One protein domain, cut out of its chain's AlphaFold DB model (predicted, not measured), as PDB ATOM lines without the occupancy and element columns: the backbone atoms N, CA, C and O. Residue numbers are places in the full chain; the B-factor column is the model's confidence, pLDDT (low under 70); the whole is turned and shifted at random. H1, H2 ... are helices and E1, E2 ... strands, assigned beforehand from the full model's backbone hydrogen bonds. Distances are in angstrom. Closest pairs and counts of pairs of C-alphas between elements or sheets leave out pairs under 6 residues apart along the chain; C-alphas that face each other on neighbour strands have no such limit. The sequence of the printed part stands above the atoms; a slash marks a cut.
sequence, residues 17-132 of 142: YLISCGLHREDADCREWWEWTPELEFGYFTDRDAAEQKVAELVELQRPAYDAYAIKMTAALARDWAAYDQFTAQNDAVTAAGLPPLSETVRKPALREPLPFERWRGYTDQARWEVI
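This is residues 17 to 132 of the 142 residues of an uncharacterized protein of Leifsonia sp. OV430 (UniProt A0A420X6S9). What does the model look like as a whole? It is a small head at one end of a long arm: the head is a three-stranded sheet, E2 E1 E3, with H1 over one face, and the arm is the long helix H2. From the far end of H2, residues 97 to 116, with no named element, lead back to short H3 and then E3 in the head. What is it made of? The printed part has 116 residues, with three named helices and three named strands in the order E1 E2 H1 H2 H3 E3; the class is mixed, and the sheet, in the order E2 E1 E3, is antiparallel. How far does it spread? It is an extended rod, with a radius of gyration of the C-alphas of 22.2 A and spans of 74 by 33 by 17 A.

How is the sheet joined? E1, residues 17 to 26, and E2, residues 32 to 38, form a hairpin, antiparallel at 151 degrees, with N 23 and O 35 2.9 A apart, within hydrogen-bond range. E3, residues 128 to 132, is antiparallel to E1 at 139 degrees, with N 20 and O 130 2.8 A apart, within hydrogen-bond range. The sheet is only just strongly twisted, with C-alphas up to 4.2 A off its best plane. What is on it? H1, residues 48 to 60, is on one face at a height over the sheet of 8.3 A, two layers, helix and sheet; it lies over E3, along the strands, at 6 degrees to E3 on the local plane. The closest C-alphas of H1 and E3 are those of Val 55 and Trp 129, 5.9 A apart. Where do the other helices stand? H2, residues 63 to 96, and H1 meet only through their link. H2, with its residues 63 to 66 alone, and H3, residues 117 to 123, only just touch, with 3 pairs of C-alphas within 8 A, the closest those of Tyr 66 and Phe 117 at 6.6 A; they are about perpendicular, at 84 degrees. In H1, H2 and H3 every O i to N i+4 pair is within hydrogen-bond range.

Where does the first strand begin? C-alpha 17 of E1 is at (-15.578, -32.382, 61.666). How long are the elements? From first to last C-alpha, E1 measures 27.9 A, E2 19.7 A, H1 18.4 A, H2 47.9 A, H3 9.9 A and E3 12.5 A. Where do H2 and E3 end? C-alpha 96 is at (-26.626, -15.906, -2.397), and C-alpha 132 is at (-19.298, -33.316, 57.515).

How large is it? The two C-alphas farthest apart, those of Thr 46 and Gly 98, are 74.6 A apart. Is the printed part unbroken? It has no cut, and its one long link joins H2 to H3. Where is confidence low? Residues 123 to 126 have pLDDT under 70.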
ATOM      1  N   TYR A  17     -15.434 -32.482  63.109       92.75
ATOM      2  CA  TYR A  17     -15.578 -32.382  61.666       92.75
ATOM      3  C   TYR A  17     -14.712 -33.443  60.992       92.75
ATOM      4  O   TYR A  17     -13.547 -33.633  61.349       92.75
ATOM      5  N   LEU A  18     -15.283 -34.138  60.014       93.81
ATOM      6  CA  LEU A  18     -14.575 -35.074  59.148       93.81
ATOM      7  C   LEU A  18     -14.645 -34.585  57.707       93.81
ATOM      8  O   LEU A  18     -15.578 -33.885  57.318       93.81
ATOM      9  N   ILE A  19     -13.678 -35.003  56.902       93.88
ATOM     10  CA  ILE A  19     -13.729 -34.821  55.454       93.88
ATOM     11  C   ILE A  19     -14.398 -36.055  54.859       93.88
ATOM     12  O   ILE A  19     -14.092 -37.179  55.252       93.88
ATOM     13  N   SER A  20     -15.315 -35.855  53.921       91.69
ATOM     14  CA  SER A  20     -15.968 -36.924  53.179       91.69
ATOM     15  C   SER A  20     -15.683 -36.794  51.689       91.69
ATOM     16  O   SER A  20     -15.721 -35.691  51.139       91.69
ATOM     17  N   CYS A  21     -15.407 -37.931  51.051       89.19
ATOM     18  CA  CYS A  21     -15.354 -38.063  49.604       89.19
ATOM     19  C   CYS A  21     -16.713 -38.537  49.086       89.19
ATOM     20  O   CYS A  21     -17.231 -39.568  49.516       89.19
ATOM     21  N   GLY A  22     -17.282 -37.777  48.164       87.56
ATOM     22  CA  GLY A  22     -18.438 -38.138  47.369       87.56
ATOM     23  C   GLY A  22     -17.982 -38.709  46.036       87.56
ATOM     24  O   GLY A  22     -17.246 -38.047  45.300       87.56
ATOM     25  N   LEU A  23     -18.470 -39.901  45.705       84.44
ATOM     26  CA  LEU A  23     -18.336 -40.499  44.379       84.44
ATOM     27  C   LEU A  23     -19.691 -40.483  43.671       84.44
ATOM     28  O   LEU A  23     -20.719 -40.783  44.284       84.44
ATOM     29  N   HIS A  24     -19.694 -40.120  42.387       82.69
ATOM     30  CA  HIS A  24     -20.909 -40.155  41.574       82.69
ATOM     31  C   HIS A  24     -21.254 -41.613  41.261       82.69
ATOM     32  O   HIS A  24     -20.384 -42.411  40.899       82.69
ATOM     33  N   ARG A  25     -22.516 -41.978  41.476       81.88
ATOM     34  CA  ARG A  25     -23.063 -43.306  41.213       81.88
ATOM     35  C   ARG A  25     -24.278 -43.179  40.313       81.88
ATOM     36  O   ARG A  25     -25.069 -42.250  40.459       81.88
ATOM     37  N   GLU A  26     -24.438 -44.172  39.454       83.94
ATOM     38  CA  GLU A  26     -25.606 -44.358  38.605       83.94
ATOM     39  C   GLU A  26     -26.064 -45.819  38.730       83.94
ATOM     40  O   GLU A  26     -25.233 -46.733  38.697       83.94
ATOM     41  N   ASP A  27     -27.366 -46.055  38.921       85.06
ATOM     42  CA  ASP A  27     -27.940 -47.403  38.829       85.06
ATOM     43  C   ASP A  27     -28.370 -47.771  37.402       85.06
ATOM     44  O   ASP A  27     -28.324 -46.976  36.468       85.06
ATOM     45  N   ALA A  28     -28.828 -49.013  37.236       84.12
ATOM     46  CA  ALA A  28     -29.341 -49.514  35.963       84.12
ATOM     47  C   ALA A  28     -30.601 -48.775  35.459       84.12
ATOM     48  O   ALA A  28     -30.952 -48.935  34.290       84.12
ATOM     49  N   ASP A  29     -31.265 -47.985  36.311       88.94
ATOM     50  CA  ASP A  29     -32.438 -47.174  35.973       88.94
ATOM     51  C   ASP A  29     -32.061 -45.706  35.672       88.94
ATOM     52  O   ASP A  29     -32.943 -44.843  35.611       88.94
ATOM     53  N   CYS A  30     -30.767 -45.406  35.495       78.88
ATOM     54  CA  CYS A  30     -30.228 -44.059  35.276       78.88
ATOM     55  C   CYS A  30     -30.548 -43.068  36.408       78.88
ATOM     56  O   CYS A  30     -30.656 -41.859  36.182       78.88
ATOM     57  N   ARG A  31     -30.731 -43.549  37.644       82.75
ATOM     58  CA  ARG A  31     -30.807 -42.666  38.811       82.75
ATOM     59  C   ARG A  31     -29.402 -42.327  39.265       82.75
ATOM     60  O   ARG A  31     -28.618 -43.213  39.584       82.75
ATOM     61  N   GLU A  32     -29.131 -41.033  39.345       81.94
ATOM     62  CA  GLU A  32     -27.845 -40.505  39.777       81.94
ATOM     63  C   GLU A  32     -27.895 -40.058  41.241       81.94
ATOM     64  O   GLU A  32     -28.830 -39.374  41.670       81.94
ATOM     65  N   TRP A  33     -26.866 -40.401  42.012       84.94
ATOM     66  CA  TRP A  33     -26.663 -39.864  43.356       84.94
ATOM     67  C   TRP A  33     -25.179 -39.804  43.715       84.94
ATOM     68  O   TRP A  33     -24.327 -40.407  43.068       84.94
ATOM     69  N   TRP A  34     -24.870 -39.068  44.782       83.81
ATOM     70  CA  TRP A  34     -23.534 -39.044  45.368       83.81
ATOM     71  C   TRP A  34     -23.491 -39.981  46.568       83.81
ATOM     72  O   TRP A  34     -24.259 -39.824  47.519       83.81
ATOM     73  N   GLU A  35     -22.603 -40.966  46.509       86.38
ATOM     74  CA  GLU A  35     -22.286 -41.827  47.640       86.38
ATOM     75  C   GLU A  35     -21.145 -41.186  48.433       86.38
ATOM     76  O   GLU A  35     -20.032 -41.045  47.926       86.38
ATOM     77  N   TRP A  36     -21.443 -40.769  49.663       87.56
ATOM     78  CA  TRP A  36     -20.509 -40.070  50.541       87.56
ATOM     79  C   TRP A  36     -19.883 -41.031  51.541       87.56
ATOM     80  O   TRP A  36     -20.589 -41.686  52.307       87.56
ATOM     81  N   THR A  37     -18.554 -41.081  51.560       87.75
ATOM     82  CA  THR A  37     -17.786 -41.886  52.513       87.75
ATOM     83  C   THR A  37     -16.886 -40.971  53.345       87.75
ATOM     84  O   THR A  37     -16.196 -40.126  52.768       87.75
ATOM     85  N   PRO A  38     -16.899 -41.055  54.688       89.56
ATOM     86  CA  PRO A  38     -15.949 -40.331  55.527       89.56
ATOM     87  C   PRO A  38     -14.531 -40.864  55.326       89.56
ATOM     88  O   PRO A  38     -14.300 -42.070  55.378       89.56
ATOM     89  N   GLU A  39     -13.576 -39.964  55.152       88.31
ATOM     90  CA  GLU A  39     -12.202 -40.300  54.785       88.31
ATOM     91  C   GLU A  39     -11.306 -40.190  56.009       88.31
ATOM     92  O   GLU A  39     -10.695 -39.162  56.305       88.31
ATOM     93  N   LEU A  40     -11.285 -41.290  56.766       87.31
ATOM     94  CA  LEU A  40     -10.641 -41.369  58.076       87.31
ATOM     95  C   LEU A  40      -9.116 -41.192  58.014       87.31
ATOM     96  O   LEU A  40      -8.504 -40.874  59.031       87.31
ATOM     97  N   GLU A  41      -8.501 -41.363  56.839       88.50
ATOM     98  CA  GLU A  41      -7.065 -41.144  56.628       88.50
ATOM     99  C   GLU A  41      -6.645 -39.688  56.869       88.50
ATOM    100  O   GLU A  41      -5.517 -39.432  57.291       88.50
ATOM    101  N   PHE A  42      -7.556 -38.728  56.674       87.50
ATOM    102  CA  PHE A  42      -7.304 -37.319  56.992       87.50
ATOM    103  C   PHE A  42      -7.458 -37.001  58.484       87.50
ATOM    104  O   PHE A  42      -7.192 -35.873  58.902       87.50
ATOM    105  N   GLY A  43      -7.853 -37.985  59.294       88.62
ATOM    106  CA  GLY A  43      -8.130 -37.816  60.711       88.62
ATOM    107  C   GLY A  43      -9.425 -37.046  60.961       88.62
ATOM    108  O   GLY A  43     -10.377 -37.111  60.184       88.62
ATOM    109  N   TYR A  44      -9.464 -36.341  62.089       91.19
ATOM    110  CA  TYR A  44     -10.598 -35.522  62.498       91.19
ATOM    111  C   TYR A  44     -10.154 -34.108  62.860       91.19
ATOM    112  O   TYR A  44      -9.018 -33.884  63.282       91.19
ATOM    113  N   PHE A  45     -11.082 -33.166  62.735       92.38
ATOM    114  CA  PHE A  45     -10.881 -31.757  63.039       92.38
ATOM    115  C   PHE A  45     -11.838 -31.338  64.152       92.38
ATOM    116  O   PHE A  45     -12.971 -31.805  64.220       92.38
ATOM    117  N   THR A  46     -11.397 -30.446  65.032       91.88
ATOM    118  CA  THR A  46     -12.255 -29.814  66.054       91.88
ATOM    119  C   THR A  46     -12.616 -28.372  65.697       91.88
ATOM    120  O   THR A  46     -13.299 -27.695  66.457       91.88
ATOM    121  N   ASP A  47     -12.129 -27.898  64.551       91.31
ATOM    122  CA  ASP A  47     -12.390 -26.583  63.982       91.31
ATOM    123  C   ASP A  47     -12.856 -26.766  62.534       91.31
ATOM    124  O   ASP A  47     -12.235 -27.505  61.762       91.31
ATOM    125  N   ARG A  48     -13.967 -26.116  62.188       92.69
ATOM    126  CA  ARG A  48     -14.576 -26.226  60.865       92.69
ATOM    127  C   ARG A  48     -13.699 -25.575  59.807       92.69
ATOM    128  O   ARG A  48     -13.512 -26.167  58.748       92.69
ATOM    129  N   ASP A  49     -13.117 -24.420  60.116       94.81
ATOM    130  CA  ASP A  49     -12.308 -23.654  59.166       94.81
ATOM    131  C   ASP A  49     -11.057 -24.448  58.765       94.81
ATOM    132  O   ASP A  49     -10.685 -24.494  57.593       94.81
ATOM    133  N   ALA A  50     -10.449 -25.166  59.714       94.25
ATOM    134  CA  ALA A  50      -9.337 -26.071  59.436       94.25
ATOM    135  C   ALA A  50      -9.733 -27.241  58.513       94.25
ATOM    136  O   ALA A  50      -8.968 -27.609  57.617       94.25
ATOM    137  N   ALA A  51     -10.926 -27.816  58.699       93.31
ATOM    138  CA  ALA A  51     -11.440 -28.869  57.823       93.31
ATOM    139  C   ALA A  51     -11.753 -28.333  56.414       93.31
ATOM    140  O   ALA A  51     -11.408 -28.968  55.415       93.31
ATOM    141  N   GLU A  52     -12.353 -27.144  56.316       94.38
ATOM    142  CA  GLU A  52     -12.666 -26.488  55.041       94.38
ATOM    143  C   GLU A  52     -11.393 -26.076  54.290       94.38
ATOM    144  O   GLU A  52     -11.300 -26.284  53.079       94.38
ATOM    145  N   GLN A  53     -10.365 -25.604  55.001       95.38
ATOM    146  CA  GLN A  53      -9.047 -25.339  54.426       95.38
ATOM    147  C   GLN A  53      -8.431 -26.616  53.845       95.38
ATOM    148  O   GLN A  53      -7.869 -26.590  52.748       95.38
ATOM    149  N   LYS A  54      -8.577 -27.757  54.529       93.75
ATOM    150  CA  LYS A  54      -8.083 -29.033  54.009       93.75
ATOM    151  C   LYS A  54      -8.846 -29.487  52.765       93.75
ATOM    152  O   LYS A  54      -8.232 -29.969  51.815       93.75
ATOM    153  N   VAL A  55     -10.164 -29.298  52.730       91.88
ATOM    154  CA  VAL A  55     -10.968 -29.530  51.519       91.88
ATOM    155  C   VAL A  55     -10.502 -28.631  50.375       91.88
ATOM    156  O   VAL A  55     -10.346 -29.119  49.258       91.88
ATOM    157  N   ALA A  56     -10.217 -27.351  50.633       90.62
ATOM    158  CA  ALA A  56      -9.686 -26.442  49.620       90.62
ATOM    159  C   ALA A  56      -8.346 -26.940  49.047       90.62
ATOM    160  O   ALA A  56      -8.181 -26.957  47.829       90.62
ATOM    161  N   GLU A  57      -7.428 -27.432  49.886       90.75
ATOM    162  CA  GLU A  57      -6.184 -28.068  49.422       90.75
ATOM    163  C   GLU A  57      -6.454 -29.278  48.517       90.75
ATOM    164  O   GLU A  57      -5.859 -29.395  47.447       90.75
ATOM    165  N   LEU A  58      -7.366 -30.171  48.920       87.62
ATOM    166  CA  LEU A  58      -7.720 -31.367  48.147       87.62
ATOM    167  C   LEU A  58      -8.371 -31.019  46.804       87.62
ATOM    168  O   LEU A  58      -8.131 -31.688  45.800       87.62
ATOM    169  N   VAL A  59      -9.178 -29.960  46.769       85.81
ATOM    170  CA  VAL A  59      -9.766 -29.428  45.536       85.81
ATOM    171  C   VAL A  59      -8.685 -28.851  44.625       85.81
ATOM    172  O   VAL A  59      -8.701 -29.112  43.424       85.81
ATOM    173  N   GLU A  60      -7.712 -28.125  45.172       87.25
ATOM    174  CA  GLU A  60      -6.601 -27.577  44.389       87.25
ATOM    175  C   GLU A  60      -5.686 -28.664  43.804       87.25
ATOM    176  O   GLU A  60      -5.141 -28.480  42.715       87.25
ATOM    177  N   LEU A  61      -5.599 -29.853  44.417       87.06
ATOM    178  CA  LEU A  61      -4.923 -31.007  43.801       87.06
ATOM    179  C   LEU A  61      -5.572 -31.454  42.479       87.06
ATOM    180  O   LEU A  61      -4.905 -32.084  41.658       87.06
ATOM    181  N   GLN A  62      -6.845 -31.119  42.239       86.19
ATOM    182  CA  GLN A  62      -7.529 -31.405  40.973       86.19
ATOM    183  C   GLN A  62      -7.241 -30.349  39.892       86.19
ATOM    184  O   GLN A  62      -7.538 -30.577  38.716       86.19
ATOM    185  N   ARG A  63      -6.647 -29.202  40.247       88.81
ATOM    186  CA  ARG A  63      -6.407 -28.096  39.311       88.81
ATOM    187  C   ARG A  63      -5.518 -28.476  38.117       88.81
ATOM    188  O   ARG A  63      -5.904 -28.150  36.999       88.81
ATOM    189  N   PRO A  64      -4.430 -29.258  38.263       90.75
ATOM    190  CA  PRO A  64      -3.652 -29.716  37.110       90.75
ATOM    191  C   PRO A  64      -4.455 -30.582  36.123       90.75
ATOM    192  O   PRO A  64      -4.256 -30.498  34.909       90.75
ATOM    193  N   ALA A  65      -5.378 -31.413  36.624       88.81
ATOM    194  CA  ALA A  65      -6.254 -32.219  35.774       88.81
ATOM    195  C   ALA A  65      -7.249 -31.334  35.006       88.81
ATOM    196  O   ALA A  65      -7.480 -31.554  33.813       88.81
ATOM    197  N   TYR A  66      -7.772 -30.296  35.663       91.19
ATOM    198  CA  TYR A  66      -8.581 -29.276  35.009       91.19
ATOM    199  C   TYR A  66      -7.802 -28.514  33.937       91.19
ATOM    200  O   TYR A  66      -8.300 -28.368  32.823       91.19
ATOM    201  N   ASP A  67      -6.577 -28.073  34.219       93.81
ATOM    202  CA  ASP A  67      -5.760 -27.336  33.252       93.81
ATOM    203  C   ASP A  67      -5.516 -28.177  31.990       93.81
ATOM    204  O   ASP A  67      -5.672 -27.701  30.862       93.81
ATOM    205  N   ALA A  68      -5.232 -29.473  32.163       93.31
ATOM    206  CA  ALA A  68      -5.103 -30.409  31.052       93.31
ATOM    207  C   ALA A  68      -6.409 -30.566  30.248       93.31
ATOM    208  O   ALA A  68      -6.366 -30.641  29.015       93.31
ATOM    209  N   TYR A  69      -7.566 -30.605  30.918       93.31
ATOM    210  CA  TYR A  69      -8.878 -30.572  30.265       93.31
ATOM    211  C   TYR A  69      -9.073 -29.273  29.471       93.31
ATOM    212  O   TYR A  69      -9.391 -29.329  28.282       93.31
ATOM    213  N   ALA A  70      -8.842 -28.120  30.098       95.25
ATOM    214  CA  ALA A  70      -9.081 -26.808  29.518       95.25
ATOM    215  C   ALA A  70      -8.232 -26.587  28.259       95.25
ATOM    216  O   ALA A  70      -8.751 -26.123  27.242       95.25
ATOM    217  N   ILE A  71      -6.961 -27.004  28.275       96.31
ATOM    218  CA  ILE A  71      -6.069 -26.939  27.108       96.31
ATOM    219  C   ILE A  71      -6.619 -27.779  25.949       96.31
ATOM    220  O   ILE A  71      -6.779 -27.277  24.833       96.31
ATOM    221  N   LYS A  72      -6.947 -29.054  26.204       94.44
ATOM    222  CA  LYS A  72      -7.482 -29.957  25.170       94.44
ATOM    223  C   LYS A  72      -8.797 -29.436  24.600       94.44
ATOM    224  O   LYS A  72      -9.006 -29.478  23.388       94.44
ATOM    225  N   MET A  73      -9.668 -28.935  25.469       94.94
ATOM    226  CA  MET A  73     -10.987 -28.467  25.079       94.94
ATOM    227  C   MET A  73     -10.942 -27.148  24.321       94.94
ATOM    228  O   MET A  73     -11.665 -26.994  23.345       94.94
ATOM    229  N   THR A  74     -10.026 -26.247  24.669       95.81
ATOM    230  CA  THR A  74      -9.806 -25.011  23.909       95.81
ATOM    231  C   THR A  74      -9.435 -25.319  22.458       95.81
ATOM    232  O   THR A  74     -10.030 -24.764  21.534       95.81
ATOM    233  N   ALA A  75      -8.499 -26.249  22.237       92.88
ATOM    234  CA  ALA A  75      -8.088 -26.639  20.890       92.88
ATOM    235  C   ALA A  75      -9.220 -27.322  20.100       92.88
ATOM    236  O   ALA A  75      -9.411 -27.029  18.917       92.88
ATOM    237  N   ALA A  76      -9.986 -28.208  20.745       94.56
ATOM    238  CA  ALA A  76     -11.126 -28.876  20.120       94.56
ATOM    239  C   ALA A  76     -12.226 -27.876  19.727       94.56
ATOM    240  O   ALA A  76     -12.639 -27.852  18.572       94.56
ATOM    241  N   LEU A  77     -12.628 -26.994  20.648       96.19
ATOM    242  CA  LEU A  77     -13.652 -25.978  20.399       96.19
ATOM    243  C   LEU A  77     -13.235 -25.005  19.297       96.19
ATOM    244  O   LEU A  77     -14.058 -24.676  18.447       96.19
ATOM    245  N   ALA A  78     -11.969 -24.576  19.264       94.81
ATOM    246  CA  ALA A  78     -11.469 -23.708  18.201       94.81
ATOM    247  C   ALA A  78     -11.612 -24.359  16.816       94.81
ATOM    248  O   ALA A  78     -12.068 -23.715  15.871       94.81
ATOM    249  N   ARG A  79     -11.272 -25.647  16.697       94.94
ATOM    250  CA  ARG A  79     -11.431 -26.406  15.451       94.94
ATOM    251  C   ARG A  79     -12.902 -26.572  15.072       94.94
ATOM    252  O   ARG A  79     -13.255 -26.367  13.914       94.94
ATOM    253  N   ASP A  80     -13.743 -26.946  16.027       95.69
ATOM    254  CA  ASP A  80     -15.151 -27.240  15.764       95.69
ATOM    255  C   ASP A  80     -15.918 -25.962  15.376       95.69
ATOM    256  O   ASP A  80     -16.732 -25.979  14.453       95.69
ATOM    257  N   TRP A  81     -15.598 -24.823  16.001       97.00
ATOM    258  CA  TRP A  81     -16.124 -23.523  15.586       97.00
ATOM    259  C   TRP A  81     -15.591 -23.071  14.233       97.00
ATOM    260  O   TRP A  81     -16.383 -22.593  13.433       97.00
ATOM    261  N   ALA A  82     -14.307 -23.270  13.925       95.81
ATOM    262  CA  ALA A  82     -13.781 -22.952  12.597       95.81
ATOM    263  C   ALA A  82     -14.492 -23.755  11.491       95.81
ATOM    264  O   ALA A  82     -14.820 -23.205  10.441       95.81
ATOM    265  N   ALA A  83     -14.779 -25.038  11.739       94.88
ATOM    266  CA  ALA A  83     -15.539 -25.875  10.814       94.88
ATOM    267  C   ALA A  83     -16.991 -25.394  10.655       94.88
ATOM    268  O   ALA A  83     -17.500 -25.332   9.535       94.88
ATOM    269  N   TYR A  84     -17.651 -25.028  11.758       96.38
ATOM    270  CA  TYR A  84     -19.011 -24.493  11.722       96.38
ATOM    271  C   TYR A  84     -19.080 -23.136  11.009       96.38
ATOM    272  O   TYR A  84     -19.923 -22.951  10.136       96.38
ATOM    273  N   ASP A  85     -18.155 -22.223  11.309       95.75
ATOM    274  CA  ASP A  85     -18.078 -20.902  10.685       95.75
ATOM    275  C   ASP A  85     -17.835 -21.037   9.167       95.75
ATOM    276  O   ASP A  85     -18.499 -20.380   8.358       95.75
ATOM    277  N   GLN A  86     -16.962 -21.967   8.754       95.44
ATOM    278  CA  GLN A  86     -16.755 -22.300   7.343       95.44
ATOM    279  C   GLN A  86     -18.030 -22.852   6.689       95.44
ATOM    280  O   GLN A  86     -18.376 -22.424   5.587       95.44
ATOM    281  N   PHE A  87     -18.732 -23.776   7.351       95.50
ATOM    282  CA  PHE A  87     -19.999 -24.312   6.855       95.50
ATOM    283  C   PHE A  87     -21.035 -23.198   6.665       95.50
ATOM    284  O   PHE A  87     -21.650 -23.117   5.602       95.50
ATOM    285  N   THR A  88     -21.181 -22.290   7.636       94.50
ATOM    286  CA  THR A  88     -22.120 -21.165   7.522       94.50
ATOM    287  C   THR A  88     -21.765 -20.231   6.369       94.50
ATOM    288  O   THR A  88     -22.638 -19.901   5.573       94.50
ATOM    289  N   ALA A  89     -20.483 -19.898   6.189       95.06
ATOM    290  CA  ALA A  89     -20.044 -19.044   5.087       95.06
ATOM    291  C   ALA A  89     -20.290 -19.689   3.710       95.06
ATOM    292  O   ALA A  89     -20.691 -19.016   2.759       95.06
ATOM    293  N   GLN A  90     -20.071 -21.002   3.591       93.62
ATOM    294  CA  GLN A  90     -20.378 -21.746   2.369       93.62
ATOM    295  C   GLN A  90     -21.883 -21.782   2.099       93.62
ATOM    296  O   GLN A  90     -22.307 -21.577   0.963       93.62
ATOM    297  N   ASN A  91     -22.689 -22.008   3.135       94.25
ATOM    298  CA  ASN A  91     -24.138 -22.047   3.011       94.25
ATOM    299  C   ASN A  91     -24.722 -20.683   2.597       94.25
ATOM    300  O   ASN A  91     -25.606 -20.618   1.739       94.25
ATOM    301  N   ASP A  92     -24.172 -19.592   3.134       94.50
ATOM    302  CA  ASP A  92     -24.531 -18.225   2.749       94.50
ATOM    303  C   ASP A  92     -24.183 -17.949   1.281       94.50
ATOM    304  O   ASP A  92     -24.998 -17.388   0.549       94.50
ATOM    305  N   ALA A  93     -23.015 -18.399   0.808       94.88
ATOM    306  CA  ALA A  93     -22.609 -18.246  -0.590       94.88
ATOM    307  C   ALA A  93     -23.509 -19.037  -1.560       94.88
ATOM    308  O   ALA A  93     -23.872 -18.528  -2.621       94.88
ATOM    309  N   VAL A  94     -23.903 -20.261  -1.191       93.12
ATOM    310  CA  VAL A  94     -24.847 -21.092  -1.963       93.12
ATOM    311  C   VAL A  94     -26.214 -20.412  -2.044       93.12
ATOM    312  O   VAL A  94     -26.789 -20.295  -3.127       93.12
ATOM    313  N   THR A  95     -26.694 -19.889  -0.916       93.62
ATOM    314  CA  THR A  95     -27.970 -19.169  -0.846       93.62
ATOM    315  C   THR A  95     -27.928 -17.879  -1.669       93.62
ATOM    316  O   THR A  95     -28.856 -17.597  -2.427       93.62
ATOM    317  N   ALA A  96     -26.832 -17.115  -1.597       95.06
ATOM    318  CA  ALA A  96     -26.626 -15.906  -2.397       95.06
ATOM    319  C   ALA A  96     -26.567 -16.190  -3.910       95.06
ATOM    320  O   ALA A  96     -26.949 -15.338  -4.710       95.06
ATOM    321  N   ALA A  97     -26.145 -17.394  -4.308       95.50
ATOM    322  CA  ALA A  97     -26.196 -17.864  -5.691       95.50
ATOM    323  C   ALA A  97     -27.602 -18.329  -6.139       95.50
ATOM    324  O   ALA A  97     -27.765 -18.765  -7.278       95.50
ATOM    325  N   GLY A  98     -28.615 -18.246  -5.268       95.12
ATOM    326  CA  GLY A  98     -29.993 -18.657  -5.553       95.12
ATOM    327  C   GLY A  98     -30.217 -20.171  -5.515       95.12
ATOM    328  O   GLY A  98     -31.235 -20.650  -6.016       95.12
ATOM    329  N   LEU A  99     -29.276 -20.931  -4.948       95.06
ATOM    330  CA  LEU A  99     -29.386 -22.378  -4.782       95.06
ATOM    331  C   LEU A  99     -29.974 -22.728  -3.402       95.06
ATOM    332  O   LEU A  99     -29.846 -21.940  -2.462       95.06
ATOM    333  N   PRO A 100     -30.603 -23.910  -3.246       90.06
ATOM    334  CA  PRO A 100     -31.042 -24.389  -1.939       90.06
ATOM    335  C   PRO A 100     -29.862 -24.527  -0.960       90.06
ATOM    336  O   PRO A 100     -28.777 -24.930  -1.390       90.06
ATOM    337  N   PRO A 101     -30.066 -24.247   0.339       85.31
ATOM    338  CA  PRO A 101     -29.018 -24.370   1.343       85.31
ATOM    339  C   PRO A 101     -28.519 -25.814   1.457       85.31
ATOM    340  O   PRO A 101     -29.260 -26.778   1.246       85.31
ATOM    341  N   LEU A 102     -27.247 -25.952   1.816       85.00
ATOM    342  CA  LEU A 102     -26.616 -27.233   2.094       85.00
ATOM    343  C   LEU A 102     -27.297 -27.893   3.299       85.00
ATOM    344  O   LEU A 102     -27.614 -27.230   4.289       85.00
ATOM    345  N   SER A 103     -27.485 -29.211   3.239       84.56
ATOM    346  CA  SER A 103     -27.923 -29.988   4.400       84.56
ATOM    347  C   SER A 103     -26.956 -29.782   5.567       84.56
ATOM    348  O   SER A 103     -25.743 -29.738   5.360       84.56
ATOM    349  N   GLU A 104     -27.478 -29.686   6.790       79.50
ATOM    350  CA  GLU A 104     -26.657 -29.502   7.988       79.50
ATOM    351  C   GLU A 104     -25.780 -30.741   8.225       79.50
ATOM    352  O   GLU A 104     -26.224 -31.763   8.745       79.50
ATOM    353  N   THR A 105     -24.524 -30.661   7.790       83.38
ATOM    354  CA  THR A 105     -23.508 -31.706   7.980       83.38
ATOM    355  C   THR A 105     -22.563 -31.389   9.135       83.38
ATOM    356  O   THR A 105     -21.876 -32.283   9.626       83.38
ATOM    357  N   VAL A 106     -22.551 -30.134   9.598       88.88
ATOM    358  CA  VAL A 106     -21.732 -29.653  10.713       88.88
ATOM    359  C   VAL A 106     -22.649 -29.074  11.784       88.88
ATOM    360  O   VAL A 106     -23.276 -28.037  11.585       88.88
ATOM    361  N   ARG A 107     -22.715 -29.741  12.939       88.56
ATOM    362  CA  ARG A 107     -23.520 -29.291  14.079       88.56
ATOM    363  C   ARG A 107     -22.873 -28.078  14.747       88.56
ATOM    364  O   ARG A 107     -21.671 -28.088  15.010       88.56
ATOM    365  N   LYS A 108     -23.684 -27.085  15.122       92.50
ATOM    366  CA  LYS A 108     -23.234 -25.957  15.950       92.50
ATOM    367  C   LYS A 108     -22.663 -26.446  17.295       92.50
ATOM    368  O   LYS A 108     -23.391 -27.118  18.037       92.50
ATOM    369  N   PRO A 109     -21.417 -26.089  17.657       93.44
ATOM    370  CA  PRO A 109     -20.869 -26.428  18.967       93.44
ATOM    371  C   PRO A 109     -21.698 -25.814  20.107       93.44
ATOM    372  O   PRO A 109     -22.162 -24.676  20.019       93.44
ATOM    373  N   ALA A 110     -21.885 -26.568  21.194       91.12
ATOM    374  CA  ALA A 110     -22.711 -26.147  22.332       91.12
ATOM    375  C   ALA A 110     -22.012 -25.137  23.259       91.12
ATOM    376  O   ALA A 110     -22.672 -24.354  23.938       91.12
ATOM    377  N   LEU A 111     -20.678 -25.164  23.293       92.50
ATOM    378  CA  LEU A 111     -19.847 -24.314  24.137       92.50
ATOM    379  C   LEU A 111     -18.927 -23.464  23.265       92.50
ATOM    380  O   LEU A 111     -18.486 -23.907  22.206       92.50
ATOM    381  N   ARG A 112     -18.623 -22.245  23.714       91.38
ATOM    382  CA  ARG A 112     -17.620 -21.378  23.073       91.38
ATOM    383  C   ARG A 112     -16.244 -21.508  23.721       91.38
ATOM    384  O   ARG A 112     -15.237 -21.342  23.046       91.38
ATOM    385  N   GLU A 113     -16.226 -21.856  24.999       93.69
ATOM    386  CA  GLU A 113     -15.042 -21.985  25.842       93.69
ATOM    387  C   GLU A 113     -15.168 -23.260  26.691       93.69
ATOM    388  O   GLU A 113     -16.282 -23.781  26.842       93.69
ATOM    389  N   PRO A 114     -14.060 -23.793  27.234       93.44
ATOM    390  CA  PRO A 114     -14.117 -24.892  28.193       93.44
ATOM    391  C   PRO A 114     -15.039 -24.569  29.375       93.44
ATOM    392  O   PRO A 114     -15.251 -23.407  29.722       93.44
ATOM    393  N   LEU A 115     -15.577 -25.605  30.024       92.19
ATOM    394  CA  LEU A 115     -16.347 -25.403  31.249       92.19
ATOM    395  C   LEU A 115     -15.460 -24.766  32.330       92.19
ATOM    396  O   LEU A 115     -14.306 -25.172  32.447       92.19
ATOM    397  N   PRO A 116     -15.988 -23.840  33.151       90.56
ATOM    398  CA  PRO A 116     -15.263 -23.347  34.317       90.56
ATOM    399  C   PRO A 116     -15.043 -24.483  35.324       90.56
ATOM    400  O   PRO A 116     -15.837 -25.427  35.369       90.56
ATOM    401  N   PHE A 117     -13.996 -24.377  36.143       87.56
ATOM    402  CA  PHE A 117     -13.544 -25.424  37.068       87.56
ATOM    403  C   PHE A 117     -14.668 -26.011  37.930       87.56
ATOM    404  O   PHE A 117     -14.808 -27.227  38.027       87.56
ATOM    405  N   GLU A 118     -15.522 -25.164  38.494       82.62
ATOM    406  CA  GLU A 118     -16.604 -25.550  39.400       82.62
ATOM    407  C   GLU A 118     -17.670 -26.381  38.683       82.62
ATOM    408  O   GLU A 118     -18.207 -27.336  39.246       82.62
ATOM    409  N   ARG A 119     -17.959 -26.040  37.419       83.38
ATOM    410  CA  ARG A 119     -18.864 -26.829  36.578       83.38
ATOM    411  C   ARG A 119     -18.186 -28.093  36.094       83.38
ATOM    412  O   ARG A 119     -18.793 -29.146  36.191       83.38
ATOM    413  N   TRP A 120     -16.949 -28.007  35.616       86.31
ATOM    414  CA  TRP A 120     -16.188 -29.174  35.181       86.31
ATOM    415  C   TRP A 120     -16.141 -30.235  36.284       86.31
ATOM    416  O   TRP A 120     -16.560 -31.362  36.048       86.31
ATOM    417  N   ARG A 121     -15.781 -29.847  37.512       79.88
ATOM    418  CA  ARG A 121     -15.735 -30.731  38.685       79.88
ATOM    419  C   ARG A 121     -17.079 -31.388  39.005       79.88
ATOM    420  O   ARG A 121     -17.108 -32.509  39.481       79.88
ATOM    421  N   GLY A 122     -18.195 -30.696  38.771       70.50
ATOM    422  CA  GLY A 122     -19.532 -31.265  38.973       70.50
ATOM    423  C   GLY A 122     -19.947 -32.284  37.908       70.50
ATOM    424  O   GLY A 122     -20.882 -33.039  38.145       70.50
ATOM    425  N   TYR A 123     -19.274 -32.288  36.754       64.88
ATOM    426  CA  TYR A 123     -19.509 -33.210  35.641       64.88
ATOM    427  C   TYR A 123     -18.485 -34.346  35.578       64.88
ATOM    428  O   TYR A 123     -18.729 -35.320  34.870       64.88
ATOM    429  N   THR A 124     -17.336 -34.221  36.255       65.38
ATOM    430  CA  THR A 124     -16.375 -35.321  36.348       65.38
ATOM    431  C   THR A 124     -16.643 -36.153  37.599       65.38
ATOM    432  O   THR A 124     -16.844 -35.663  38.706       65.38
ATOM    433  N   ASP A 125     -16.651 -37.450  37.373       57.00
ATOM    434  CA  ASP A 125     -16.938 -38.577  38.253       57.00
ATOM    435  C   ASP A 125     -15.839 -38.870  39.294       57.00
ATOM    436  O   ASP A 125     -15.901 -39.876  39.998       57.00
ATOM    437  N   GLN A 126     -14.809 -38.023  39.401       62.03
ATOM    438  CA  GLN A 126     -13.539 -38.443  40.003       62.03
ATOM    439  C   GLN A 126     -13.491 -38.369  41.532       62.03
ATOM    440  O   GLN A 126     -12.893 -39.253  42.136       62.03
ATOM    441  N   ALA A 127     -14.070 -37.333  42.145       74.19
ATOM    442  CA  ALA A 127     -14.272 -37.191  43.595       74.19
ATOM    443  C   ALA A 127     -14.726 -35.764  43.926       74.19
ATOM    444  O   ALA A 127     -14.146 -34.786  43.435       74.19
ATOM    445  N   ARG A 128     -15.683 -35.629  44.843       84.88
ATOM    446  CA  ARG A 128     -16.026 -34.358  45.493       84.88
ATOM    447  C   ARG A 128     -15.689 -34.436  46.977       84.88
ATOM    448  O   ARG A 128     -16.031 -35.409  47.624       84.88
ATOM    449  N   TRP A 129     -15.062 -33.400  47.521       88.12
ATOM    450  CA  TRP A 129     -14.686 -33.345  48.936       88.12
ATOM    451  C   TRP A 129     -15.582 -32.366  49.688       88.12
ATOM    452  O   TRP A 129     -15.790 -31.246  49.218       88.12
ATOM    453  N   GLU A 130     -16.098 -32.775  50.845       91.19
ATOM    454  CA  GLU A 130     -16.922 -31.939  51.724       91.19
ATOM    455  C   GLU A 130     -16.568 -32.140  53.194       91.19
ATOM    456  O   GLU A 130     -16.018 -33.169  53.580       91.19
ATOM    457  N   VAL A 131     -16.904 -31.147  54.016       92.88
ATOM    458  CA  VAL A 131     -16.820 -31.255  55.472       92.88
ATOM    459  C   VAL A 131     -18.162 -31.736  56.004       92.88
ATOM    460  O   VAL A 131     -19.191 -31.102  55.767       92.88
ATOM    461  N   ILE A 132     -18.146 -32.832  56.759       92.12
ATOM    462  CA  ILE A 132     -19.298 -33.316  57.515       92.12
ATOM    463  C   ILE A 132     -19.083 -33.054  59.002       92.12
ATOM    464  O   ILE A 132     -17.994 -33.248  59.542       92.12
TER     465      ILE A 132